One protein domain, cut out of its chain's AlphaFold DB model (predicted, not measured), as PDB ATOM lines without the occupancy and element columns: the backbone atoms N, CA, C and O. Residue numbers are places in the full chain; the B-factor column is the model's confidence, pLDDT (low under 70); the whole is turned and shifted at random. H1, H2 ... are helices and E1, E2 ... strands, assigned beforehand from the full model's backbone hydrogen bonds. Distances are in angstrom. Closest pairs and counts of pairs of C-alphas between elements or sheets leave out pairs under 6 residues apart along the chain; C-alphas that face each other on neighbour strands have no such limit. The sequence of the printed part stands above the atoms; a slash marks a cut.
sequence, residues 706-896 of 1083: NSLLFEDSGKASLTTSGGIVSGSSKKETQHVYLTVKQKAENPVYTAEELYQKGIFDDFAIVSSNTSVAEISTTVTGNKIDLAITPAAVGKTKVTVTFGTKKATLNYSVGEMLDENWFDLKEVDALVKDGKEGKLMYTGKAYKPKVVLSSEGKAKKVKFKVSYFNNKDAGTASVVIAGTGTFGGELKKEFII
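What this domain is: This is residues 706 to 896 of the 1083 residues of an uncharacterized protein of Lachnospiraceae bacterium MD335 (UniProt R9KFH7). Two lobes make a V: a sandwich of two curled four-stranded sheets, E2 E8 E7 E4 face to face with E1 E3 E6 E5, and a smaller lobe of the three-stranded sheet E9 E10 E11, joined at a narrow corner near Met 816, Gly 882 and Glu 889. H1 sits at the end of the sandwich away from that corner, while H2, H3 and the loop of residues 829 to 853 lie on the side of the small sheet away from the sandwich. The printed part has 191 residues, with named elements in the order E1 E2 E3 H1 E4 E5 E6 E7 E8 H2 H3 E9 E10 E11, mostly strand. The sheet E2 E8 E7 E4 is mixed, the other two antiparallel. The whole is only just compact, close to loose, with a radius of gyration of the C-alphas of 19.2 A and spans of 55 by 42 by 23 A.

Where its parts are: Find C-alpha 805 at (130.301, 94.918, 167.897); from there E8, residues 805 to 816, runs 32.9 A to C-alpha 816 at (137.022, 127.069, 170.258). Its sheet also holds E2, residues 717 to 724, E7, residues 794 to 802 and 26.6 A long, and E4, residues 764 to 767. Next look at E1, residues 706 to 710, E3, residues 734 to 742 and 26.3 A long, E6, residues 783 to 790, and E5, residues 773 to 780. H1 is residues 751 to 756, H2 825 to 828 and H3 854 to 858. E9, residues 863 to 868, E10, residues 874 to 882 and 25.9 A long, and E11, residues 889 to 896, end at C-alpha 896 (116.365, 121.103, 189.712).

How they stand to each other: Begin at E8: E2 is its parallel neighbour, with N 718 and O 808 3.0 A apart, and E7 forms a hairpin with it, with N 798 and O 809 at 2.8 A. In the other twisted sheet, E3 and E6 are antiparallel, with N 736 and O 786 at 2.9 A. Between these sheets, the closest C-alphas of E1 and E8 are Leu 708 and Ala 807, 6.0 A. H1 is on the sheet E1 E3 E6 E5, at the sheet's level. E9 E10 E11 form a meander, each strand the antiparallel neighbour of the one before; N 866 and O 879 are 2.8 A apart, as are N 876 and O 894. H2 only grazes this sheet; H3 is apart from E10 and E11. In H1 and H3 every O i to N i+4 pair is within hydrogen-bond range; H2 is too short for one.

The domain as a whole: The farthest C-alphas, Val 748 and Ser 854, are 58.1 A apart. The printed part has no cut, and H2 to H3 is a long link. Confidence is under 70 at residues 726 to 731, 745 and 831 to 838.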
ATOM      1  N   ASN A 706     127.140  91.702 173.377       93.25
ATOM      2  CA  ASN A 706     125.778  92.000 172.946       93.25
ATOM      3  C   ASN A 706     125.719  93.373 172.255       93.25
ATOM      4  O   ASN A 706     125.245  93.487 171.119       93.25
ATOM      5  N   SER A 707     126.260  94.405 172.910       94.00
ATOM      6  CA  SER A 707     126.305  95.777 172.388       94.00
ATOM      7  C   SER A 707     127.474  96.590 172.953       94.00
ATOM      8  O   SER A 707     127.970  96.311 174.043       94.00
ATOM      9  N   LEU A 708     127.874  97.615 172.199       95.56
ATOM     10  CA  LEU A 708     128.850  98.632 172.580       95.56
ATOM     11  C   LEU A 708     128.173 100.001 172.418       95.56
ATOM     12  O   LEU A 708     127.683 100.308 171.329       95.56
ATOM     13  N   LEU A 709     128.062 100.783 173.495       95.25
ATOM     14  CA  LEU A 709     127.197 101.972 173.548       95.25
ATOM     15  C   LEU A 709     127.896 103.148 174.243       95.25
ATOM     16  O   LEU A 709     128.413 102.972 175.340       95.25
ATOM     17  N   PHE A 710     127.845 104.348 173.658       93.62
ATOM     18  CA  PHE A 710     128.316 105.579 174.307       93.62
ATOM     19  C   PHE A 710     127.412 105.960 175.484       93.62
ATOM     20  O   PHE A 710     126.187 106.029 175.315       93.62
ATOM     21  N   GLU A 711     127.995 106.266 176.645       89.06
ATOM     22  CA  GLU A 711     127.233 106.497 177.884       89.06
ATOM     23  C   GLU A 711     126.300 107.717 177.784       89.06
ATOM     24  O   GLU A 711     125.129 107.618 178.149       89.06
ATOM     25  N   ASP A 712     126.751 108.808 177.154       77.75
ATOM     26  CA  ASP A 712     125.982 110.056 176.967       77.75
ATOM     27  C   ASP A 712     124.695 109.903 176.135       77.75
ATOM     28  O   ASP A 712     123.834 110.786 176.126       77.75
ATOM     29  N   SER A 713     124.574 108.816 175.365       79.88
ATOM     30  CA  SER A 713     123.513 108.655 174.359       79.88
ATOM     31  C   SER A 713     122.758 107.330 174.419       79.88
ATOM     32  O   SER A 713     121.678 107.230 173.829       79.88
ATOM     33  N   GLY A 714     123.319 106.308 175.076       85.81
ATOM     34  CA  GLY A 714     122.803 104.939 175.064       85.81
ATOM     35  C   GLY A 714     122.808 104.284 173.677       85.81
ATOM     36  O   GLY A 714     122.010 103.381 173.432       85.81
ATOM     37  N   LYS A 715     123.648 104.755 172.743       90.88
ATOM     38  CA  LYS A 715     123.668 104.336 171.328       90.88
ATOM     39  C   LYS A 715     125.069 103.947 170.870       90.88
ATOM     40  O   LYS A 715     126.060 104.450 171.382       90.88
ATOM     41  N   ALA A 716     125.138 103.138 169.815       92.56
ATOM     42  CA  ALA A 716     126.379 102.806 169.107       92.56
ATOM     43  C   ALA A 716     126.863 103.919 168.144       92.56
ATOM     44  O   ALA A 716     127.748 103.693 167.322       92.56
ATOM     45  N   SER A 717     126.275 105.121 168.188       92.94
ATOM     46  CA  SER A 717     126.678 106.251 167.343       92.94
ATOM     47  C   SER A 717     126.479 107.577 168.073       92.94
ATOM     48  O   SER A 717     125.387 107.841 168.586       92.94
ATOM     49  N   LEU A 718     127.532 108.395 168.108       89.19
ATOM     50  CA  LEU A 718     127.590 109.696 168.777       89.19
ATOM     51  C   LEU A 718     128.218 110.753 167.846       89.19
ATOM     52  O   LEU A 718     128.963 110.426 166.918       89.19
ATOM     53  N   THR A 719     127.914 112.026 168.102       87.38
ATOM     54  CA  THR A 719     128.483 113.188 167.405       87.38
ATOM     55  C   THR A 719     128.727 114.309 168.418       87.38
ATOM     56  O   THR A 719     127.774 114.758 169.053       87.38
ATOM     57  N   THR A 720     129.972 114.767 168.539       84.06
ATOM     58  CA  THR A 720     130.436 115.868 169.418       84.06
ATOM     59  C   THR A 720     131.584 116.613 168.717       84.06
ATOM     60  O   THR A 720     131.990 116.230 167.611       84.06
ATOM     61  N   SER A 721     132.079 117.705 169.301       83.44
ATOM     62  CA  SER A 721     133.097 118.552 168.680       83.44
ATOM     63  C   SER A 721     134.104 119.146 169.660       83.44
ATOM     64  O   SER A 721     133.719 119.876 170.571       83.44
ATOM     65  N   GLY A 722     135.391 118.943 169.383       83.00
ATOM     66  CA  GLY A 722     136.498 119.622 170.058       83.00
ATOM     67  C   GLY A 722     136.756 121.020 169.500       83.00
ATOM     68  O   GLY A 722     136.309 121.363 168.402       83.00
ATOM     69  N   GLY A 723     137.479 121.841 170.256       80.19
ATOM     70  CA  GLY A 723     137.867 123.190 169.848       80.19
ATOM     71  C   GLY A 723     139.374 123.401 169.940       80.19
ATOM     72  O   GLY A 723     140.050 122.769 170.747       80.19
ATOM     73  N   ILE A 724     139.898 124.297 169.105       78.00
ATOM     74  CA  ILE A 724     141.286 124.769 169.149       78.00
ATOM     75  C   ILE A 724     141.266 126.279 169.395       78.00
ATOM     76  O   ILE A 724     140.554 127.021 168.715       78.00
ATOM     77  N   VAL A 725     142.052 126.735 170.372       74.06
ATOM     78  CA  VAL A 725     142.243 128.162 170.670       74.06
ATOM     79  C   VAL A 725     143.421 128.683 169.847       74.06
ATOM     80  O   VAL A 725     144.564 128.277 170.053       74.06
ATOM     81  N   SER A 726     143.152 129.591 168.908       60.97
ATOM     82  CA  SER A 726     144.164 130.172 168.018       60.97
ATOM     83  C   SER A 726     145.318 130.822 168.793       60.97
ATOM     84  O   SER A 726     145.109 131.778 169.535       60.97
ATOM     85  N   GLY A 727     146.544 130.320 168.600       58.41
ATOM     86  CA  GLY A 727     147.754 130.822 169.271       58.41
ATOM     87  C   GLY A 727     148.037 130.225 170.658       58.41
ATOM     88  O   GLY A 727     149.013 130.618 171.290       58.41
ATOM     89  N   SER A 728     147.226 129.273 171.128       59.03
ATOM     90  CA  SER A 728     147.432 128.546 172.386       59.03
ATOM     91  C   SER A 728     148.102 127.190 172.150       59.03
ATOM     92  O   SER A 728     147.693 126.442 171.265       59.03
ATOM     93  N   SER A 729     149.078 126.826 172.986       52.56
ATOM     94  CA  SER A 729     149.631 125.460 173.051       52.56
ATOM     95  C   SER A 729     148.778 124.495 173.886       52.56
ATOM     96  O   SER A 729     149.020 123.289 173.882       52.56
ATOM     97  N   LYS A 730     147.765 125.005 174.597       51.19
ATOM     98  CA  LYS A 730     146.801 124.208 175.360       51.19
ATOM     99  C   LYS A 730     145.846 123.497 174.385       51.19
ATOM    100  O   LYS A 730     144.882 124.101 173.914       51.19
ATOM    101  N   LYS A 731     146.107 122.217 174.102       64.06
ATOM    102  CA  LYS A 731     145.085 121.266 173.635       64.06
ATOM    103  C   LYS A 731     144.352 120.746 174.878       64.06
ATOM    104  O   LYS A 731     145.017 120.301 175.808       64.06
ATOM    105  N   GLU A 732     143.022 120.801 174.920       70.56
ATOM    106  CA  GLU A 732     142.251 120.166 176.001       70.56
ATOM    107  C   GLU A 732     141.704 118.819 175.516       70.56
ATOM    108  O   GLU A 732     141.020 118.744 174.495       70.56
ATOM    109  N   THR A 733     142.061 117.748 176.228       83.81
ATOM    110  CA  THR A 733     141.647 116.374 175.929       83.81
ATOM    111  C   THR A 733     140.216 116.139 176.409       83.81
ATOM    112  O   THR A 733     139.897 116.346 177.579       83.81
ATOM    113  N   GLN A 734     139.350 115.695 175.504       85.88
ATOM    114  CA  GLN A 734     137.969 115.321 175.787       85.88
ATOM    115  C   GLN A 734     137.878 113.807 175.989       85.88
ATOM    116  O   GLN A 734     138.255 113.045 175.103       85.88
ATOM    117  N   HIS A 735     137.340 113.378 177.129       88.69
ATOM    118  CA  HIS A 735     137.075 111.967 177.421       88.69
ATOM    119  C   HIS A 735     135.656 111.589 176.978       88.69
ATOM    120  O   HIS A 735     134.704 112.329 177.248       88.69
ATOM    121  N   VAL A 736     135.509 110.458 176.284       90.62
ATOM    122  CA  VAL A 736     134.230 109.956 175.756       90.62
ATOM    123  C   VAL A 736     134.101 108.467 176.066       90.62
ATOM    124  O   VAL A 736     134.817 107.642 175.503       90.62
ATOM    125  N   TYR A 737     133.156 108.117 176.941       93.38
ATOM    126  CA  TYR A 737     133.031 106.765 177.491       93.38
ATOM    127  C   TYR A 737     132.047 105.879 176.716       93.38
ATOM    128  O   TYR A 737     130.968 106.320 176.299       93.38
ATOM    129  N   LEU A 738     132.383 104.594 176.598       96.00
ATOM    130  CA  LEU A 738     131.502 103.533 176.113       96.00
ATOM    131  C   LEU A 738     131.354 102.432 177.163       96.00
ATOM    132  O   LEU A 738     132.342 101.995 177.746       96.00
ATOM    133  N   THR A 739     130.140 101.911 177.337       96.06
ATOM    134  CA  THR A 739     129.906 100.664 178.074       96.06
ATOM    135  C   THR A 739     129.947  99.475 177.113       96.06
ATOM    136  O   THR A 739     129.208  99.443 176.121       96.06
ATOM    137  N   VAL A 740     130.751  98.463 177.440       95.25
ATOM    138  CA  VAL A 740     130.698  97.131 176.822       95.25
ATOM    139  C   VAL A 740     129.621  96.321 177.540       95.25
ATOM    140  O   VAL A 740     129.643  96.193 178.762       95.25
ATOM    141  N   LYS A 741     128.659  95.762 176.800       93.06
ATOM    142  CA  LYS A 741     127.632  94.872 177.359       93.06
ATOM    143  C   LYS A 741     127.723  93.502 176.723       93.06
ATOM    144  O   LYS A 741     127.598  93.379 175.505       93.06
ATOM    145  N   GLN A 742     127.887  92.483 177.554       91.75
ATOM    146  CA  GLN A 742     127.884  91.077 177.155       91.75
ATOM    147  C   GLN A 742     126.448  90.532 177.061       91.75
ATOM    148  O   GLN A 742     125.483  91.260 177.311       91.75
ATOM    149  N   LYS A 743     126.298  89.287 176.595       89.00
ATOM    150  CA  LYS A 743     124.988  88.640 176.394       89.00
ATOM    151  C   LYS A 743     124.586  87.671 177.513       89.00
ATOM    152  O   LYS A 743     123.395  87.422 177.660       89.00
ATOM    153  N   ALA A 744     125.542  87.152 178.283       79.62
ATOM    154  CA  ALA A 744     125.251  86.429 179.520       79.62
ATOM    155  C   ALA A 744     124.670  87.393 180.573       79.62
ATOM    156  O   ALA A 744     125.056  88.562 180.608       79.62
ATOM    157  N   GLU A 745     123.755  86.912 181.420       67.50
ATOM    158  CA  GLU A 745     123.160  87.729 182.492       67.50
ATOM    159  C   GLU A 745     124.181  88.031 183.599       67.50
ATOM    160  O   GLU A 745     124.312  89.178 184.017       67.50
ATOM    161  N   ASN A 746     124.969  87.018 183.977       75.19
ATOM    162  CA  ASN A 746     126.131  87.125 184.855       75.19
ATOM    163  C   ASN A 746     127.390  86.724 184.056       75.19
ATOM    164  O   ASN A 746     127.694  85.533 183.974       75.19
ATOM    165  N   PRO A 747     128.086  87.661 183.387       81.56
ATOM    166  CA  PRO A 747     129.331  87.354 182.688       81.56
ATOM    167  C   PRO A 747     130.465  87.070 183.682       81.56
ATOM    168  O   PRO A 747     130.627  87.798 184.657       81.56
ATOM    169  N   VAL A 748     131.257  86.028 183.406       85.19
ATOM    170  CA  VAL A 748     132.366  85.567 184.268       85.19
ATOM    171  C   VAL A 748     133.520  86.575 184.312       85.19
ATOM    172  O   VAL A 748     134.125  86.764 185.360       85.19
ATOM    173  N   TYR A 749     133.782  87.249 183.190       90.88
ATOM    174  CA  TYR A 749     134.843  88.244 183.040       90.88
ATOM    175  C   TYR A 749     134.281  89.612 182.671       90.88
ATOM    176  O   TYR A 749     133.256  89.722 181.992       90.88
ATOM    177  N   THR A 750     134.985  90.670 183.053       93.00
ATOM    178  CA  THR A 750     134.781  92.029 182.545       93.00
ATOM    179  C   THR A 750     135.403  92.216 181.154       93.00
ATOM    180  O   THR A 750     136.198  91.403 180.690       93.00
ATOM    181  N   ALA A 751     135.051  93.298 180.455       92.12
ATOM    182  CA  ALA A 751     135.646  93.620 179.155       92.12
ATOM    183  C   ALA A 751     137.162  93.894 179.226       92.12
ATOM    184  O   ALA A 751     137.873  93.602 178.271       92.12
ATOM    185  N   GLU A 752     137.658  94.418 180.347       94.50
ATOM    186  CA  GLU A 752     139.088  94.569 180.626       94.50
ATOM    187  C   GLU A 752     139.793  93.207 180.677       94.50
ATOM    188  O   GLU A 752     140.762  92.999 179.952       94.50
ATOM    189  N   GLU A 753     139.267  92.248 181.440       93.81
ATOM    190  CA  GLU A 753     139.833  90.893 181.533       93.81
ATOM    191  C   GLU A 753     139.725  90.126 180.206       93.81
ATOM    192  O   GLU A 753     140.673  89.454 179.809       93.81
ATOM    193  N   LEU A 754     138.609  90.258 179.479       92.12
ATOM    194  CA  LEU A 754     138.437  89.668 178.142       92.12
ATOM    195  C   LEU A 754     139.449  90.218 177.124       92.12
ATOM    196  O   LEU A 754     139.886  89.480 176.240       92.12
ATOM    197  N   TYR A 755     139.812  91.499 177.245       89.88
ATOM    198  CA  TYR A 755     140.841  92.137 176.426       89.88
ATOM    199  C   TYR A 755     142.250  91.683 176.840       89.88
ATOM    200  O   TYR A 755     143.019  91.252 175.985       89.88
ATOM    201  N   GLN A 756     142.567  91.690 178.138       90.75
ATOM    202  CA  GLN A 756     143.859  91.234 178.671       90.75
ATOM    203  C   GLN A 756     144.130  89.745 178.383       90.75
ATOM    204  O   GLN A 756     145.269  89.376 178.112       90.75
ATOM    205  N   LYS A 757     143.091  88.898 178.386       88.94
ATOM    206  CA  LYS A 757     143.158  87.472 178.010       88.94
ATOM    207  C   LYS A 757     143.165  87.224 176.492       88.94
ATOM    208  O   LYS A 757     143.234  86.069 176.086       88.94
ATOM    209  N   GLY A 758     143.047  88.256 175.650       89.06
ATOM    210  CA  GLY A 758     143.055  88.113 174.187       89.06
ATOM    211  C   GLY A 758     141.862  87.342 173.597       89.06
ATOM    212  O   GLY A 758     141.957  86.836 172.488       89.06
ATOM    213  N   ILE A 759     140.729  87.244 174.306       89.31
ATOM    214  CA  ILE A 759     139.582  86.388 173.920       89.31
ATOM    215  C   ILE A 759     138.828  86.916 172.675       89.31
ATOM    216  O   ILE A 759     138.021  86.202 172.076       89.31
ATOM    217  N   PHE A 760     139.085  88.161 172.263       86.25
ATOM    218  CA  PHE A 760     138.535  88.766 171.050       86.25
ATOM    219  C   PHE A 760     139.630  89.478 170.246       86.25
ATOM    220  O   PHE A 760     140.080  90.551 170.648       86.25
ATOM    221  N   ASP A 761     139.969  88.945 169.071       73.50
ATOM    222  CA  ASP A 761     140.963  89.529 168.150       73.50
ATOM    223  C   ASP A 761     140.571  90.945 167.674       73.50
ATOM    224  O   ASP A 761     141.406  91.822 167.469       73.50
ATOM    225  N   ASP A 762     139.263  91.187 167.531       77.31
ATOM    226  CA  ASP A 762     138.652  92.394 166.954       77.31
ATOM    227  C   ASP A 762     138.686  93.658 167.860       77.31
ATOM    228  O   ASP A 762     137.881  94.577 167.657       77.31
ATOM    229  N   PHE A 763     139.545  93.767 168.884       89.12
ATOM    230  CA  PHE A 763     139.656  95.033 169.632       89.12
ATOM    231  C   PHE A 763     140.474  96.077 168.858       89.12
ATOM    232  O   PHE A 763     141.702  96.052 168.841       89.12
ATOM    233  N   ALA A 764     139.781  97.027 168.222       90.50
ATOM    234  CA  ALA A 764     140.410  98.017 167.349       90.50
ATOM    235  C   ALA A 764     139.733  99.393 167.414       90.50
ATOM    236  O   ALA A 764     138.503  99.498 167.368       90.50
ATOM    237  N   ILE A 765     140.538 100.460 167.423       91.12
ATOM    238  CA  ILE A 765     140.081 101.850 167.288       91.12
ATOM    239  C   ILE A 765     140.657 102.449 166.005       91.12
ATOM    240  O   ILE A 765     141.860 102.652 165.885       91.12
ATOM    241  N   VAL A 766     139.785 102.754 165.042       93.06
ATOM    242  CA  VAL A 766     140.172 103.262 163.715       93.06
ATOM    243  C   VAL A 766     139.650 104.684 163.521       93.06
ATOM    244  O   VAL A 766     138.441 104.909 163.539       93.06
ATOM    245  N   SER A 767     140.553 105.644 163.310       93.25
ATOM    246  CA  SER A 767     140.233 107.050 163.010       93.25
ATOM    247  C   SER A 767     140.328 107.311 161.508       93.25
ATOM    248  O   SER A 767     141.366 107.059 160.903       93.25
ATOM    249  N   SER A 768     139.272 107.850 160.891       94.69
ATOM    250  CA  SER A 768     139.253 108.118 159.443       94.69
ATOM    251  C   SER A 768     140.133 109.298 159.008       94.69
ATOM    252  O   SER A 768     140.290 109.526 157.812       94.69
ATOM    253  N   ASN A 769     140.618 110.104 159.954       91.38
ATOM    254  CA  ASN A 769     141.577 111.184 159.742       91.38
ATOM    255  C   ASN A 769     142.289 111.493 161.072       91.38
ATOM    256  O   ASN A 769     141.751 112.196 161.931       91.38
ATOM    257  N   THR A 770     143.492 110.949 161.252       90.25
ATOM    258  CA  THR A 770     144.318 111.131 162.458       90.25
ATOM    259  C   THR A 770     144.841 112.559 162.614       90.25
ATOM    260  O   THR A 770     144.974 113.034 163.736       90.25
ATOM    261  N   SER A 771     145.039 113.296 161.518       90.12
ATOM    262  CA  SER A 771     145.514 114.689 161.544       90.12
ATOM    263  C   SER A 771     144.526 115.675 162.185       90.12
ATOM    264  O   SER A 771     144.900 116.807 162.476       90.12
ATOM    265  N   VAL A 772     143.263 115.280 162.389       89.94
ATOM    266  CA  VAL A 772     142.225 116.116 163.024       89.94
ATOM    267  C   VAL A 772     142.243 115.987 164.548       89.94
ATOM    268  O   VAL A 772     142.053 116.988 165.241       89.94
ATOM    269  N   ALA A 773     142.473 114.783 165.077       90.19
ATOM    270  CA  ALA A 773     142.540 114.527 166.512       90.19
ATOM    271  C   ALA A 773     143.384 113.283 166.828       90.19
ATOM    272  O   ALA A 773     143.190 112.218 166.235       90.19
ATOM    273  N   GLU A 774     144.264 113.427 167.816       90.75
ATOM    274  CA  GLU A 774     144.980 112.331 168.471       90.75
ATOM    275  C   GLU A 774     144.014 111.597 169.413       90.75
ATOM    276  O   GLU A 774     143.174 112.227 170.057       90.75
ATOM    277  N   ILE A 775     144.094 110.266 169.487       91.88
ATOM    278  CA  ILE A 775     143.178 109.437 170.285       91.88
ATOM    279  C   ILE A 775     144.006 108.410 171.049       91.88
ATOM    280  O   ILE A 775     144.834 107.719 170.462       91.88
ATOM    281  N   SER A 776     143.749 108.298 172.346       90.69
ATOM    282  CA  SER A 776     144.284 107.257 173.226       90.69
ATOM    283  C   SER A 776     143.133 106.612 173.998       90.69
ATOM    284  O   SER A 776     142.071 107.223 174.139       90.69
ATOM    285  N   THR A 777     143.295 105.364 174.435       92.00
ATOM    286  CA  THR A 777     142.177 104.574 174.968       92.00
ATOM    287  C   THR A 777     142.570 103.714 176.151       92.00
ATOM    288  O   THR A 777     143.600 103.046 176.101       92.00
ATOM    289  N   THR A 778     141.695 103.655 177.153       92.94
ATOM    290  CA  THR A 778     141.838 102.771 178.319       92.94
ATOM    291  C   THR A 778     140.591 101.901 178.440       92.94
ATOM    292  O   THR A 778     139.479 102.398 178.267       92.94
ATOM    293  N   VAL A 779     140.757 100.612 178.738       94.06
ATOM    294  CA  VAL A 779     139.651  99.714 179.105       94.06
ATOM    295  C   VAL A 779     139.709  99.515 180.618       94.06
ATOM    296  O   VAL A 779     140.788  99.294 181.157       94.06
ATOM    297  N   THR A 780     138.579  99.637 181.311       93.81
ATOM    298  CA  THR A 780     138.512  99.456 182.770       93.81
ATOM    299  C   THR A 780     137.179  98.828 183.163       93.81
ATOM    300  O   THR A 780     136.108  99.399 182.922       93.81
ATOM    301  N   GLY A 781     137.221  97.630 183.739       94.38
ATOM    302  CA  GLY A 781     136.061  96.772 183.958       94.38
ATOM    303  C   GLY A 781     135.244  96.594 182.673       94.38
ATOM    304  O   GLY A 781     135.702  96.014 181.696       94.38
ATOM    305  N   ASN A 782     134.011  97.106 182.655       93.94
ATOM    306  CA  ASN A 782     133.122  97.066 181.482       93.94
ATOM    307  C   ASN A 782     133.021  98.412 180.731       93.94
ATOM    308  O   ASN A 782     132.053  98.640 179.997       93.94
ATOM    309  N   LYS A 783     133.992  99.316 180.910       95.31
ATOM    310  CA  LYS A 783     134.062 100.615 180.223       95.31
ATOM    311  C   LYS A 783     135.271 100.723 179.300       95.31
ATOM    312  O   LYS A 783     136.327 100.170 179.586       95.31
ATOM    313  N   ILE A 784     135.111 101.499 178.232       95.94
ATOM    314  CA  ILE A 784     136.193 102.003 177.382       95.94
ATOM    315  C   ILE A 784     136.158 103.526 177.467       95.94
ATOM    316  O   ILE A 784     135.120 104.129 177.193       95.94
ATOM    317  N   ASP A 785     137.274 104.143 177.830       94.69
ATOM    318  CA  ASP A 785     137.495 105.582 177.724       94.69
ATOM    319  C   ASP A 785     138.204 105.904 176.404       94.69
ATOM    320  O   ASP A 785     139.206 105.267 176.065       94.69
ATOM    321  N   LEU A 786     137.692 106.886 175.662       95.06
ATOM    322  CA  LEU A 786     138.371 107.509 174.528       95.06
ATOM    323  C   LEU A 786     138.851 108.902 174.946       95.06
ATOM    324  O   LEU A 786     138.065 109.851 174.963       95.06
ATOM    325  N   ALA A 787     140.145 109.037 175.216       92.62
ATOM    326  CA  ALA A 787     140.804 110.310 175.471       92.62
ATOM    327  C   ALA A 787     141.223 110.943 174.131       92.62
ATOM    328  O   ALA A 787     142.188 110.512 173.491       92.62
ATOM    329  N   ILE A 788     140.455 111.940 173.683       91.56
ATOM    330  CA  ILE A 788     140.526 112.549 172.347       91.56
ATOM    331  C   ILE A 788     141.091 113.964 172.449       91.56
ATOM    332  O   ILE A 788     140.506 114.835 173.093       91.56
ATOM    333  N   THR A 789     142.197 114.227 171.766       90.25
ATOM    334  CA  THR A 789     142.918 115.502 171.830       90.25
ATOM    335  C   THR A 789     142.872 116.205 170.462       90.25
ATOM    336  O   THR A 789     143.433 115.684 169.494       90.25
ATOM    337  N   PRO A 790     142.227 117.384 170.331       89.12
ATOM    338  CA  PRO A 790     142.140 118.119 169.065       89.12
ATOM    339  C   PRO A 790     143.514 118.510 168.498       89.12
ATOM    340  O   PRO A 790     144.336 119.090 169.207       89.12
ATOM    341  N   ALA A 791     143.742 118.239 167.210       87.56
ATOM    342  CA  ALA A 791     145.012 118.498 166.524       87.56
ATOM    343  C   ALA A 791     144.887 119.544 165.401       87.56
ATOM    344  O   ALA A 791     145.687 120.478 165.345       87.56
ATOM    345  N   ALA A 792     143.862 119.444 164.544       87.12
ATOM    346  CA  ALA A 792     143.611 120.405 163.466       87.12
ATOM    347  C   ALA A 792     142.114 120.583 163.170       87.12
ATOM    348  O   ALA A 792     141.315 119.666 163.355       87.12
ATOM    349  N   VAL A 793     141.734 121.759 162.657       85.12
ATOM    350  CA  VAL A 793     140.357 122.055 162.223       85.12
ATOM    351  C   VAL A 793     139.947 121.112 161.089       85.12
ATOM    352  O   VAL A 793     140.616 121.036 160.060       85.12
ATOM    353  N   GLY A 794     138.833 120.400 161.258       87.94
ATOM    354  CA  GLY A 794     138.409 119.362 160.323       87.94
ATOM    355  C   GLY A 794     137.372 118.404 160.907       87.94
ATOM    356  O   GLY A 794     136.615 118.754 161.813       87.94
ATOM    357  N   LYS A 795     137.308 117.188 160.356       90.56
ATOM    358  CA  LYS A 795     136.402 116.118 160.800       90.56
ATOM    359  C   LYS A 795     137.085 114.758 160.726       90.56
ATOM    360  O   LYS A 795     137.775 114.477 159.747       90.56
ATOM    361  N   THR A 796     136.821 113.905 161.707       92.88
ATOM    362  CA  THR A 796     137.209 112.490 161.696       92.88
ATOM    363  C   THR A 796     136.063 111.617 162.201       92.88
ATOM    364  O   THR A 796     135.204 112.065 162.962       92.88
ATOM    365  N   LYS A 797     136.025 110.364 161.759       95.31
ATOM    366  CA  LYS A 797     135.142 109.326 162.280       95.31
ATOM    367  C   LYS A 797     136.000 108.299 163.006       95.31
ATOM    368  O   LYS A 797     136.818 107.642 162.370       95.31
ATOM    369  N   VAL A 798     135.783 108.146 164.306       95.25
ATOM    370  CA  VAL A 798     136.409 107.101 165.121       95.25
ATOM    371  C   VAL A 798     135.466 105.907 165.174       95.25
ATOM    372  O   VAL A 798     134.299 106.062 165.532       95.25
ATOM    373  N   THR A 799     135.951 104.724 164.821       96.00
ATOM    374  CA  THR A 799     135.204 103.466 164.936       96.00
ATOM    375  C   THR A 799     135.893 102.590 165.968       96.00
ATOM    376  O   THR A 799     137.024 102.171 165.746       96.00
ATOM    377  N   VAL A 800     135.214 102.327 167.083       95.69
ATOM    378  CA  VAL A 800     135.644 101.367 168.106       95.69
ATOM    379  C   VAL A 800     134.996 100.027 167.789       95.69
ATOM    380  O   VAL A 800     133.781  99.968 167.594       95.69
ATOM    381  N   THR A 801     135.792  98.968 167.744       94.31
ATOM    382  CA  THR A 801     135.354  97.575 167.606       94.31
ATOM    383  C   THR A 801     135.737  96.817 168.876       94.31
ATOM    384  O   THR A 801     136.808  97.054 169.428       94.31
ATOM    385  N   PHE A 802     134.853  95.944 169.358       93.44
ATOM    386  CA  PHE A 802     135.142  94.982 170.421       93.44
ATOM    387  C   PHE A 802     134.389  93.688 170.093       93.44
ATOM    388  O   PHE A 802     133.153  93.632 170.182       93.44
ATOM    389  N   GLY A 803     135.115  92.662 169.643       89.75
ATOM    390  CA  GLY A 803     134.496  91.509 168.989       89.75
ATOM    391  C   GLY A 803     133.646  91.944 167.784       89.75
ATOM    392  O   GLY A 803     133.877  92.973 167.154       89.75
ATOM    393  N   THR A 804     132.541  91.243 167.538       88.88
ATOM    394  CA  THR A 804     131.615  91.557 166.429       88.88
ATOM    395  C   THR A 804     130.821  92.871 166.577       88.88
ATOM    396  O   THR A 804     129.923  93.139 165.772       88.88
ATOM    397  N   LYS A 805     131.081  93.702 167.597       94.25
ATOM    398  CA  LYS A 805     130.301  94.918 167.897       94.25
ATOM    399  C   LYS A 805     131.113  96.180 167.650       94.25
ATOM    400  O   LYS A 805     132.254  96.293 168.081       94.25
ATOM    401  N   LYS A 806     130.488  97.146 166.969       95.56
ATOM    402  CA  LYS A 806     131.107  98.410 166.552       95.56
ATOM    403  C   LYS A 806     130.310  99.608 167.056       95.56
ATOM    404  O   LYS A 806     129.080  99.584 167.029       95.56
ATOM    405  N   ALA A 807     131.011 100.658 167.469       96.44
ATOM    406  CA  ALA A 807     130.450 101.954 167.832       96.44
ATOM    407  C   ALA A 807     131.219 103.089 167.139       96.44
ATOM    408  O   ALA A 807     132.430 103.008 166.947       96.44
ATOM    409  N   THR A 808     130.509 104.133 166.710       96.94
ATOM    410  CA  THR A 808     131.045 105.184 165.829       96.94
ATOM    411  C   THR A 808     130.912 106.578 166.442       96.94
ATOM    412  O   THR A 808     129.801 107.075 166.627       96.94
ATOM    413  N   LEU A 809     132.035 107.249 166.691       94.56
ATOM    414  CA  LEU A 809     132.079 108.658 167.071       94.56
ATOM    415  C   LEU A 809     132.355 109.523 165.838       94.56
ATOM    416  O   LEU A 809     133.386 109.385 165.183       94.56
ATOM    417  N   ASN A 810     131.453 110.447 165.527       91.88
ATOM    418  CA  ASN A 810     131.638 111.428 164.461       91.88
ATOM    419  C   ASN A 810     132.156 112.723 165.094       91.88
ATOM    420  O   ASN A 810     131.384 113.476 165.690       91.88
ATOM    421  N   TYR A 811     133.461 112.967 164.993       90.12
ATOM    422  CA  TYR A 811     134.141 114.078 165.648       90.12
ATOM    423  C   TYR A 811     134.405 115.230 164.675       90.12
ATOM    424  O   TYR A 811     134.758 115.024 163.512       90.12
ATOM    425  N   SER A 812     134.222 116.464 165.139       87.94
ATOM    426  CA  SER A 812     134.546 117.683 164.386       87.94
ATOM    427  C   SER A 812     135.402 118.609 165.240       87.94
ATOM    428  O   SER A 812     135.170 118.715 166.438       87.94
ATOM    429  N   VAL A 813     136.365 119.296 164.636       87.69
ATOM    430  CA  VAL A 813     137.253 120.239 165.328       87.69
ATOM    431  C   VAL A 813     137.182 121.596 164.634       87.69
ATOM    432  O   VAL A 813     137.209 121.659 163.404       87.69
ATOM    433  N   GLY A 814     137.085 122.677 165.412       85.44
ATOM    434  CA  GLY A 814     136.958 124.055 164.919       85.44
ATOM    435  C   GLY A 814     137.559 125.092 165.872       85.44
ATOM    436  O   GLY A 814     138.155 124.732 166.885       85.44
ATOM    437  N   GLU A 815     137.390 126.382 165.570       85.44
ATOM    438  CA  GLU A 815     137.725 127.484 166.487       85.44
ATOM    439  C   GLU A 815     136.920 127.327 167.789       85.44
ATOM    440  O   GLU A 815     135.690 127.241 167.746       85.44
ATOM    441  N   MET A 816     137.617 127.247 168.927       85.69
ATOM    442  CA  MET A 816     137.022 127.069 170.258       85.69
ATOM    443  C   MET A 816     135.998 128.172 170.555       85.69
ATOM    444  O   MET A 816     136.285 129.351 170.349       85.69
ATOM    445  N   LEU A 817     134.816 127.805 171.057       86.62
ATOM    446  CA  LEU A 817     133.817 128.776 171.505       86.62
ATOM    447  C   LEU A 817     134.297 129.573 172.729       86.62
ATOM    448  O   LEU A 817     134.582 128.994 173.774       86.62
ATOM    449  N   ASP A 818     134.293 130.900 172.617       86.12
ATOM    450  CA  ASP A 818     134.435 131.818 173.752       86.12
ATOM    451  C   ASP A 818     133.060 132.131 174.369       86.12
ATOM    452  O   ASP A 818     132.067 132.325 173.657       86.12
ATOM    453  N   GLU A 819     132.985 132.203 175.698       87.31
ATOM    454  CA  GLU A 819     131.752 132.517 176.425       87.31
ATOM    455  C   GLU A 819     131.236 133.936 176.124       87.31
ATOM    456  O   GLU A 819     130.025 134.146 176.014       87.31
ATOM    457  N   ASN A 820     132.136 134.892 175.869       88.81
ATOM    458  CA  ASN A 820     131.805 136.283 175.541       88.81
ATOM    459  C   ASN A 820     131.050 136.428 174.204       88.81
ATOM    460  O   ASN A 820     130.446 137.473 173.927       88.81
ATOM    461  N   TRP A 821     131.021 135.389 173.361       92.31
ATOM    462  CA  TRP A 821     130.236 135.370 172.119       92.31
ATOM    463  C   TRP A 821     128.741 135.120 172.348       92.31
ATOM    464  O   TRP A 821     127.955 135.233 171.401       92.31
ATOM    465  N   PHE A 822     128.322 134.853 173.586       92.00
ATOM    466  CA  PHE A 822     126.944 134.549 173.964       92.00
ATOM    467  C   PHE A 822     126.394 135.552 174.987       92.00
ATOM    468  O   PHE A 822     127.122 136.142 175.777       92.00
ATOM    469  N   ASP A 823     125.081 135.770 174.960       90.25
ATOM    470  CA  ASP A 823     124.354 136.444 176.034       90.25
ATOM    471  C   ASP A 823     123.678 135.371 176.894       90.25
ATOM    472  O   ASP A 823     122.679 134.775 176.482       90.25
ATOM    473  N   LEU A 824     124.273 135.084 178.056       87.50
ATOM    474  CA  LEU A 824     123.883 133.983 178.941       87.50
ATOM    475  C   LEU A 824     123.001 134.409 180.123       87.50
ATOM    476  O   LEU A 824     122.671 133.568 180.950       87.50
ATOM    477  N   LYS A 825     122.513 135.659 180.177       84.75
ATOM    478  CA  LYS A 825     121.750 136.193 181.330       84.75
ATOM    479  C   LYS A 825     120.570 135.319 181.786       84.75
ATOM    480  O   LYS A 825     120.297 135.259 182.981       84.75
ATOM    481  N   GLU A 826     119.860 134.655 180.868       83.06
ATOM    482  CA  GLU A 826     118.775 133.718 181.219       83.06
ATOM    483  C   GLU A 826     119.281 132.396 181.822       83.06
ATOM    484  O   GLU A 826     118.555 131.763 182.584       83.06
ATOM    485  N   VAL A 827     120.504 131.977 181.489       81.25
ATOM    486  CA  VAL A 827     121.192 130.813 182.064       81.25
ATOM    487  C   VAL A 827     121.767 131.179 183.431       81.25
ATOM    488  O   VAL A 827     121.462 130.509 184.411       81.25
ATOM    489  N   ASP A 828     122.521 132.274 183.525       80.62
ATOM    490  CA  ASP A 828     123.196 132.705 184.758       80.62
ATOM    491  C   ASP A 828     122.195 133.050 185.876       80.62
ATOM    492  O   ASP A 828     122.448 132.816 187.060       80.62
ATOM    493  N   ALA A 829     120.998 133.528 185.512       75.75
ATOM    494  CA  ALA A 829     119.891 133.742 186.444       75.75
ATOM    495  C   ALA A 829     119.389 132.453 187.132       75.75
ATOM    496  O   ALA A 829     118.755 132.548 188.183       75.75
ATOM    497  N   LEU A 830     119.684 131.264 186.587       73.38
ATOM    498  CA  LEU A 830     119.389 129.962 187.206       73.38
ATOM    499  C   LEU A 830     120.476 129.502 188.202       73.38
ATOM    500  O   LEU A 830     120.279 128.497 188.880       73.38
ATOM    501  N   VAL A 831     121.611 130.212 188.291       65.75
ATOM    502  CA  VAL A 831     122.859 129.763 188.956       65.75
ATOM    503  C   VAL A 831     123.251 130.661 190.153       65.75
ATOM    504  O   VAL A 831     124.311 130.511 190.755       65.75
ATOM    505  N   LYS A 832     122.397 131.623 190.524       50.28
ATOM    506  CA  LYS A 832     122.728 132.745 191.421       50.28
ATOM    507  C   LYS A 832     123.316 132.389 192.800       50.28
ATOM    508  O   LYS A 832     122.763 131.605 193.562       50.28
ATOM    509  N   ASP A 833     124.356 133.145 193.159       47.50
ATOM    510  CA  ASP A 833     124.737 133.551 194.523       47.50
ATOM    511  C   ASP A 833     125.038 132.436 195.558       47.50
ATOM    512  O   ASP A 833     125.030 132.691 196.764       47.50
ATOM    513  N   GLY A 834     125.358 131.210 195.122       49.75
ATOM    514  CA  GLY A 834     125.924 130.159 195.987       49.75
ATOM    515  C   GLY A 834     124.991 129.623 197.084       49.75
ATOM    516  O   GLY A 834     125.445 128.948 198.007       49.75
ATOM    517  N   LYS A 835     123.691 129.926 197.005       48.97
ATOM    518  CA  LYS A 835     122.629 129.406 197.878       48.97
ATOM    519  C   LYS A 835     121.428 129.036 197.022       48.97
ATOM    520  O   LYS A 835     121.122 129.744 196.072       48.97
ATOM    521  N   GLU A 836     120.759 127.939 197.372       47.25
ATOM    522  CA  GLU A 836     119.729 127.270 196.564       47.25
ATOM    523  C   GLU A 836     118.743 128.216 195.849       47.25
ATOM    524  O   GLU A 836     117.728 128.649 196.407       47.25
ATOM    525  N   GLY A 837     118.982 128.460 194.558       50.06
ATOM    526  CA  GLY A 837     117.943 128.931 193.654       50.06
ATOM    527  C   GLY A 837     116.884 127.836 193.532       50.06
ATOM    528  O   GLY A 837     117.120 126.836 192.861       50.06
ATOM    529  N   LYS A 838     115.735 127.999 194.204       57.91
ATOM    530  CA  LYS A 838     114.663 126.986 194.314       57.91
ATOM    531  C   LYS A 838     113.903 126.732 193.000       57.91
ATOM    532  O   LYS A 838     112.697 126.964 192.897       57.91
ATOM    533  N   LEU A 839     114.602 126.195 192.006       77.75
ATOM    534  CA  LEU A 839     114.048 125.599 190.793       77.75
ATOM    535  C   LEU A 839     113.443 124.232 191.133       77.75
ATOM    536  O   LEU A 839     114.009 123.182 190.849       77.75
ATOM    537  N   MET A 840     112.281 124.255 191.783       80.50
ATOM    538  CA  MET A 840     111.514 123.046 192.084       80.50
ATOM    539  C   MET A 840     111.074 122.340 190.801       80.50
ATOM    540  O   MET A 840     110.673 122.994 189.837       80.50
ATOM    541  N   TYR A 841     111.062 121.010 190.810       86.88
ATOM    542  CA  TYR A 841     110.482 120.198 189.745       86.88
ATOM    543  C   TYR A 841     109.028 120.617 189.429       86.88
ATOM    544  O   TYR A 841     108.159 120.625 190.300       86.88
ATOM    545  N   THR A 842     108.752 120.931 188.157       82.56
ATOM    546  CA  THR A 842     107.417 121.338 187.653       82.56
ATOM    547  C   THR A 842     106.854 120.401 186.574       82.56
ATOM    548  O   THR A 842     105.833 120.695 185.947       82.56
ATOM    549  N   GLY A 843     107.534 119.286 186.283       80.19
ATOM    550  CA  GLY A 843     107.170 118.357 185.203       80.19
ATOM    551  C   GLY A 843     107.353 118.899 183.777       80.19
ATOM    552  O   GLY A 843     107.074 118.179 182.813       80.19
ATOM    553  N   LYS A 844     107.840 120.136 183.619       83.38
ATOM    554  CA  LYS A 844     108.199 120.770 182.341       83.38
ATOM    555  C   LYS A 844     109.717 120.894 182.212       83.38
ATOM    556  O   LYS A 844     110.429 120.897 183.204       83.38
ATOM    557  N   ALA A 845     110.197 120.998 180.972       86.94
ATOM    558  CA  ALA A 845     111.621 121.153 180.696       86.94
ATOM    559  C   ALA A 845     112.047 122.632 180.759       86.94
ATOM    560  O   ALA A 845     111.478 123.465 180.048       86.94
ATOM    561  N   TYR A 846     113.065 122.940 181.559       86.56
ATOM    562  CA  TYR A 846     113.699 124.252 181.674       86.56
ATOM    563  C   TYR A 846     114.649 124.484 180.498       86.56
ATOM    564  O   TYR A 846     115.619 123.751 180.311       86.56
ATOM    565  N   LYS A 847     114.362 125.494 179.678       89.94
ATOM    566  CA  LYS A 847     115.157 125.845 178.491       89.94
ATOM    567  C   LYS A 847     115.478 127.345 178.509       89.94
ATOM    568  O   LYS A 847     114.791 128.090 177.811       89.94
ATOM    569  N   PRO A 848     116.439 127.795 179.342       87.38
ATOM    570  CA  PRO A 848     116.897 129.186 179.331       87.38
ATOM    571  C   PRO A 848     117.416 129.553 177.941       87.38
ATOM    572  O   PRO A 848     118.108 128.758 177.299       87.38
ATOM    573  N   LYS A 849     117.068 130.738 177.446       87.50
ATOM    574  CA  LYS A 849     117.395 131.138 176.079       87.50
ATOM    575  C   LYS A 849     118.869 131.521 175.954       87.50
ATOM    576  O   LYS A 849     119.341 132.444 176.607       87.50
ATOM    577  N   VAL A 850     119.564 130.867 175.029       90.88
ATOM    578  CA  VAL A 850     120.915 131.243 174.591       90.88
ATOM    579  C   VAL A 850     120.819 131.995 173.263       90.88
ATOM    580  O   VAL A 850     120.180 131.519 172.320       90.88
ATOM    581  N   VAL A 851     121.461 133.159 173.169       90.44
ATOM    582  CA  VAL A 851     121.617 133.934 171.923       90.44
ATOM    583  C   VAL A 851     123.039 134.481 171.807       90.44
ATOM    584  O   VAL A 851     123.752 134.567 172.798       90.44
ATOM    585  N   LEU A 852     123.456 134.877 170.603       92.62
ATOM    586  CA  LEU A 852     124.771 135.493 170.396       92.62
ATOM    587  C   LEU A 852     124.840 136.919 170.958       92.62
ATOM    588  O   LEU A 852     123.910 137.716 170.770       92.62
ATOM    589  N   SER A 853     125.982 137.265 171.550       91.94
ATOM    590  CA  SER A 853     126.371 138.635 171.893       91.94
ATOM    591  C   SER A 853     126.622 139.474 170.627       91.94
ATOM    592  O   SER A 853     126.471 139.000 169.495       91.94
ATOM    593  N   SER A 854     126.983 140.749 170.786       89.12
ATOM    594  CA  SER A 854     127.381 141.603 169.656       89.12
ATOM    595  C   SER A 854     128.617 141.062 168.924       89.12
ATOM    596  O   SER A 854     128.670 141.116 167.697       89.12
ATOM    597  N   GLU A 855     129.574 140.484 169.656       89.56
ATOM    598  CA  GLU A 855     130.800 139.912 169.089       89.56
ATOM    599  C   GLU A 855     130.523 138.590 168.362       89.56
ATOM    600  O   GLU A 855     130.903 138.432 167.201       89.56
ATOM    601  N   GLY A 856     129.765 137.677 168.984       89.62
ATOM    602  CA  GLY A 856     129.401 136.399 168.361       89.62
ATOM    603  C   GLY A 856     128.623 136.571 167.050       89.62
ATOM    604  O   GLY A 856     128.802 135.803 166.102       89.62
ATOM    605  N   LYS A 857     127.806 137.632 166.950       90.81
ATOM    606  CA  LYS A 857     127.136 138.040 165.701       90.81
ATOM    607  C   LYS A 857     128.128 138.529 164.644       90.81
ATOM    608  O   LYS A 857     128.006 138.121 163.490       90.81
ATOM    609  N   ALA A 858     129.108 139.354 165.018       89.94
ATOM    610  CA  ALA A 858     130.140 139.843 164.099       89.94
ATOM    611  C   ALA A 858     131.010 138.697 163.549       89.94
ATOM    612  O   ALA A 858     131.223 138.617 162.338       89.94
ATOM    613  N   LYS A 859     131.409 137.751 164.411       87.31
ATOM    614  CA  LYS A 859     132.102 136.505 164.034       87.31
ATOM    615  C   LYS A 859     131.235 135.497 163.260       87.31
ATOM    616  O   LYS A 859     131.769 134.530 162.727       87.31
ATOM    617  N   LYS A 860     129.913 135.706 163.167       90.06
ATOM    618  CA  LYS A 860     128.940 134.778 162.546       90.06
ATOM    619  C   LYS A 860     129.000 133.363 163.149       90.06
ATOM    620  O   LYS A 860     128.880 132.373 162.422       90.06
ATOM    621  N   VAL A 861     129.185 133.275 164.471       88.69
ATOM    622  CA  VAL A 861     129.354 132.012 165.207       88.69
ATOM    623  C   VAL A 861     128.179 131.069 164.940       88.69
ATOM    624  O   VAL A 861     127.016 131.422 165.146       88.69
ATOM    625  N   LYS A 862     128.483 129.847 164.493       87.94
ATOM    626  CA  LYS A 862     127.499 128.776 164.296       87.94
ATOM    627  C   LYS A 862     127.596 127.789 165.451       87.94
ATOM    628  O   LYS A 862     128.655 127.220 165.692       87.94
ATOM    629  N   PHE A 863     126.480 127.541 166.122       90.12
ATOM    630  CA  PHE A 863     126.416 126.707 167.318       90.12
ATOM    631  C   PHE A 863     125.096 125.934 167.383       90.12
ATOM    632  O   PHE A 863     124.110 126.294 166.735       90.12
ATOM    633  N   LYS A 864     125.068 124.888 168.208       87.38
ATOM    634  CA  LYS A 864     123.870 124.127 168.567       87.38
ATOM    635  C   LYS A 864     123.699 124.156 170.082       87.38
ATOM    636  O   LYS A 864     124.625 123.821 170.813       87.38
ATOM    637  N   VAL A 865     122.498 124.497 170.546       89.12
ATOM    638  CA  VAL A 865     122.145 124.426 171.971       89.12
ATOM    639  C   VAL A 865     121.460 123.094 172.258       89.12
ATOM    640  O   VAL A 865     120.445 122.764 171.639       89.12
ATOM    641  N   SER A 866     122.004 122.348 173.211       84.81
ATOM    642  CA  SER A 866     121.434 121.118 173.760       84.81
ATOM    643  C   SER A 866     121.126 121.325 175.244       84.81
ATOM    644  O   SER A 866     121.770 122.132 175.910       84.81
ATOM    645  N   TYR A 867     120.133 120.608 175.769       86.94
ATOM    646  CA  TYR A 867     119.776 120.652 177.188       86.94
ATOM    647  C   TYR A 867     119.667 119.219 177.701       86.94
ATOM    648  O   TYR A 867     118.958 118.412 177.095       86.94
ATOM    649  N   PHE A 868     120.345 118.919 178.804       80.38
ATOM    650  CA  PHE A 868     120.435 117.584 179.394       80.38
ATOM    651  C   PHE A 868     119.859 117.596 180.811       80.38
ATOM    652  O   PHE A 868     120.002 118.583 181.532       80.38
ATOM    653  N   ASN A 869     119.167 116.514 181.184       85.31
ATOM    654  CA  ASN A 869     118.484 116.316 182.477       85.31
ATOM    655  C   ASN A 869     117.519 117.446 182.898       85.31
ATOM    656  O   ASN A 869     117.049 117.496 184.027       85.31
ATOM    657  N   ASN A 870     117.157 118.342 181.980       88.62
ATOM    658  CA  ASN A 870     116.570 119.652 182.258       88.62
ATOM    659  C   ASN A 870     115.069 119.649 182.601       88.62
ATOM    660  O   ASN A 870     114.370 120.607 182.274       88.62
ATOM    661  N   LYS A 871     114.542 118.579 183.197       88.31
ATOM    662  CA  LYS A 871     113.097 118.383 183.408       88.31
ATOM    663  C   LYS A 871     112.777 117.618 184.689       88.31
ATOM    664  O   LYS A 871     111.868 118.015 185.411       88.31
ATOM    665  N   ASP A 872     113.471 116.507 184.907       86.81
ATOM    666  CA  ASP A 872     113.388 115.704 186.128       86.81
ATOM    667  C   ASP A 872     114.390 116.280 187.165       86.81
ATOM    668  O   ASP A 872     115.213 117.127 186.818       86.81
ATOM    669  N   ALA A 873     114.277 115.912 188.442       83.44
ATOM    670  CA  ALA A 873     115.102 116.481 189.514       83.44
ATOM    671  C   ALA A 873     116.557 115.967 189.485       83.44
ATOM    672  O   ALA A 873     116.807 114.813 189.132       83.44
ATOM    673  N   GLY A 874     117.506 116.815 189.892       81.56
ATOM    674  CA  GLY A 874     118.952 116.565 189.844       81.56
ATOM    675  C   GLY A 874     119.723 117.675 189.118       81.56
ATOM    676  O   GLY A 874     119.204 118.774 188.911       81.56
ATOM    677  N   THR A 875     120.970 117.395 188.732       83.31
ATOM    678  CA  THR A 875     121.805 118.332 187.962       83.31
ATOM    679  C   THR A 875     121.390 118.338 186.492       83.31
ATOM    680  O   THR A 875     121.568 117.352 185.769       83.31
ATOM    681  N   ALA A 876     120.856 119.471 186.050       84.62
ATOM    682  CA  ALA A 876     120.587 119.789 184.659       84.62
ATOM    683  C   ALA A 876     121.743 120.592 184.054       84.62
ATOM    684  O   ALA A 876     122.496 121.262 184.760       84.62
ATOM    685  N   SER A 877     121.872 120.568 182.728       84.81
ATOM    686  CA  SER A 877     122.820 121.440 182.031       84.81
ATOM    687  C   SER A 877     122.294 121.947 180.696       84.81
ATOM    688  O   SER A 877     121.508 121.283 180.011       84.81
ATOM    689  N   VAL A 878     122.746 123.143 180.326       89.12
ATOM    690  CA  VAL A 878     122.715 123.643 178.951       89.12
ATOM    691  C   VAL A 878     124.124 123.538 178.376       89.12
ATOM    692  O   VAL A 878     125.103 123.897 179.031       89.12
ATOM    693  N   VAL A 879     124.213 123.015 177.157       86.06
ATOM    694  CA  VAL A 879     125.462 122.817 176.420       86.06
ATOM    695  C   VAL A 879     125.355 123.548 175.091       86.06
ATOM    696  O   VAL A 879     124.405 123.348 174.329       86.06
ATOM    697  N   ILE A 880     126.334 124.398 174.818       89.25
ATOM    698  CA  ILE A 880     126.446 125.211 173.613       89.25
ATOM    699  C   ILE A 880     127.634 124.650 172.831       89.25
ATOM    700  O   ILE A 880     128.778 124.920 173.177       89.25
ATOM    701  N   ALA A 881     127.361 123.836 171.813       84.12
ATOM    702  CA  ALA A 881     128.388 123.180 171.006       84.12
ATOM    703  C   ALA A 881     128.681 123.977 169.728       84.12
ATOM    704  O   ALA A 881     127.749 124.401 169.034       84.12
ATOM    705  N   GLY A 882     129.959 124.168 169.403       83.56
ATOM    706  CA  GLY A 882     130.401 124.794 168.157       83.56
ATOM    707  C   GLY A 882     130.037 123.950 166.934       83.56
ATOM    708  O   GLY A 882     129.918 122.729 167.006       83.56
ATOM    709  N   THR A 883     129.798 124.594 165.790       79.06
ATOM    710  CA  THR A 883     129.496 123.883 164.537       79.06
ATOM    711  C   THR A 883     130.123 124.555 163.313       79.06
ATOM    712  O   THR A 883     130.313 125.772 163.255       79.06
ATOM    713  N   GLY A 884     130.383 123.764 162.269       79.50
ATOM    714  CA  GLY A 884     130.943 124.260 161.011       79.50
ATOM    715  C   GLY A 884     132.438 124.539 161.136       79.50
ATOM    716  O   GLY A 884     133.221 123.600 161.129       79.50
ATOM    717  N   THR A 885     132.811 125.817 161.214       82.44
ATOM    718  CA  THR A 885     134.192 126.276 161.467       82.44
ATOM    719  C   THR A 885     134.496 126.457 162.954       82.44
ATOM    720  O   THR A 885     135.660 126.594 163.313       82.44
ATOM    721  N   PHE A 886     133.470 126.459 163.808       84.19
ATOM    722  CA  PHE A 886     133.588 126.567 165.262       84.19
ATOM    723  C   PHE A 886     133.447 125.185 165.907       84.19
ATOM    724  O   PHE A 886     132.777 124.310 165.353       84.19
ATOM    725  N   GLY A 887     134.050 124.999 167.077       79.56
ATOM    726  CA  GLY A 887     134.063 123.744 167.827       79.56
ATOM    727  C   GLY A 887     134.233 123.970 169.330       79.56
ATOM    728  O   GLY A 887     134.263 125.108 169.799       79.56
ATOM    729  N   GLY A 888     134.323 122.882 170.089       79.69
ATOM    730  CA  GLY A 888     134.283 122.908 171.549       79.69
ATOM    731  C   GLY A 888     132.862 123.090 172.084       79.69
ATOM    732  O   GLY A 888     131.924 123.382 171.335       79.69
ATOM    733  N   GLU A 889     132.696 122.900 173.391       83.50
ATOM    734  CA  GLU A 889     131.393 122.939 174.054       83.50
ATOM    735  C   GLU A 889     131.458 123.793 175.331       83.50
ATOM    736  O   GLU A 889     132.245 123.516 176.234       83.50
ATOM    737  N   LEU A 890     130.606 124.818 175.432       85.38
ATOM    738  CA  LEU A 890     130.407 125.573 176.673       85.38
ATOM    739  C   LEU A 890     129.250 124.943 177.451       85.38
ATOM    740  O   LEU A 890     128.110 124.932 176.977       85.38
ATOM    741  N   LYS A 891     129.529 124.436 178.654       84.69
ATOM    742  CA  LYS A 891     128.543 123.811 179.542       84.69
ATOM    743  C   LYS A 891     128.272 124.702 180.756       84.69
ATOM    744  O   LYS A 891     129.201 125.095 181.455       84.69
ATOM    745  N   LYS A 892     126.997 124.973 181.039       86.12
ATOM    746  CA  LYS A 892     126.537 125.581 182.300       86.12
ATOM    747  C   LYS A 892     125.557 124.634 182.982       86.12
ATOM    748  O   LYS A 892     124.638 124.124 182.335       86.12
ATOM    749  N   GLU A 893     125.745 124.399 184.276       84.31
ATOM    750  CA  GLU A 893     124.903 123.503 185.077       84.31
ATOM    751  C   GLU A 893     123.974 124.279 186.014       84.31
ATOM    752  O   GLU A 893     124.305 125.370 186.472       84.31
ATOM    753  N   PHE A 894     122.805 123.710 186.300       82.75
ATOM    754  CA  PHE A 894     121.841 124.226 187.270       82.75
ATOM    755  C   PHE A 894     121.094 123.063 187.936       82.75
ATOM    756  O   PHE A 894     120.882 122.014 187.329       82.75
ATOM    757  N   ILE A 895     120.694 123.230 189.195       83.56
ATOM    758  CA  ILE A 895     120.036 122.170 189.971       83.56
ATOM    759  C   ILE A 895     118.517 122.319 189.861       83.56
ATOM    760  O   ILE A 895     117.981 123.406 190.066       83.56
ATOM    761  N   ILE A 896     117.821 121.217 189.578       85.88
ATOM    762  CA  ILE A 896     116.365 121.103 189.712       85.88
ATOM    763  C   ILE A 896     116.080 120.345 191.012       85.88
ATOM    764  O   ILE A 896     116.364 119.150 191.116       85.88
TER     765      ILE A 896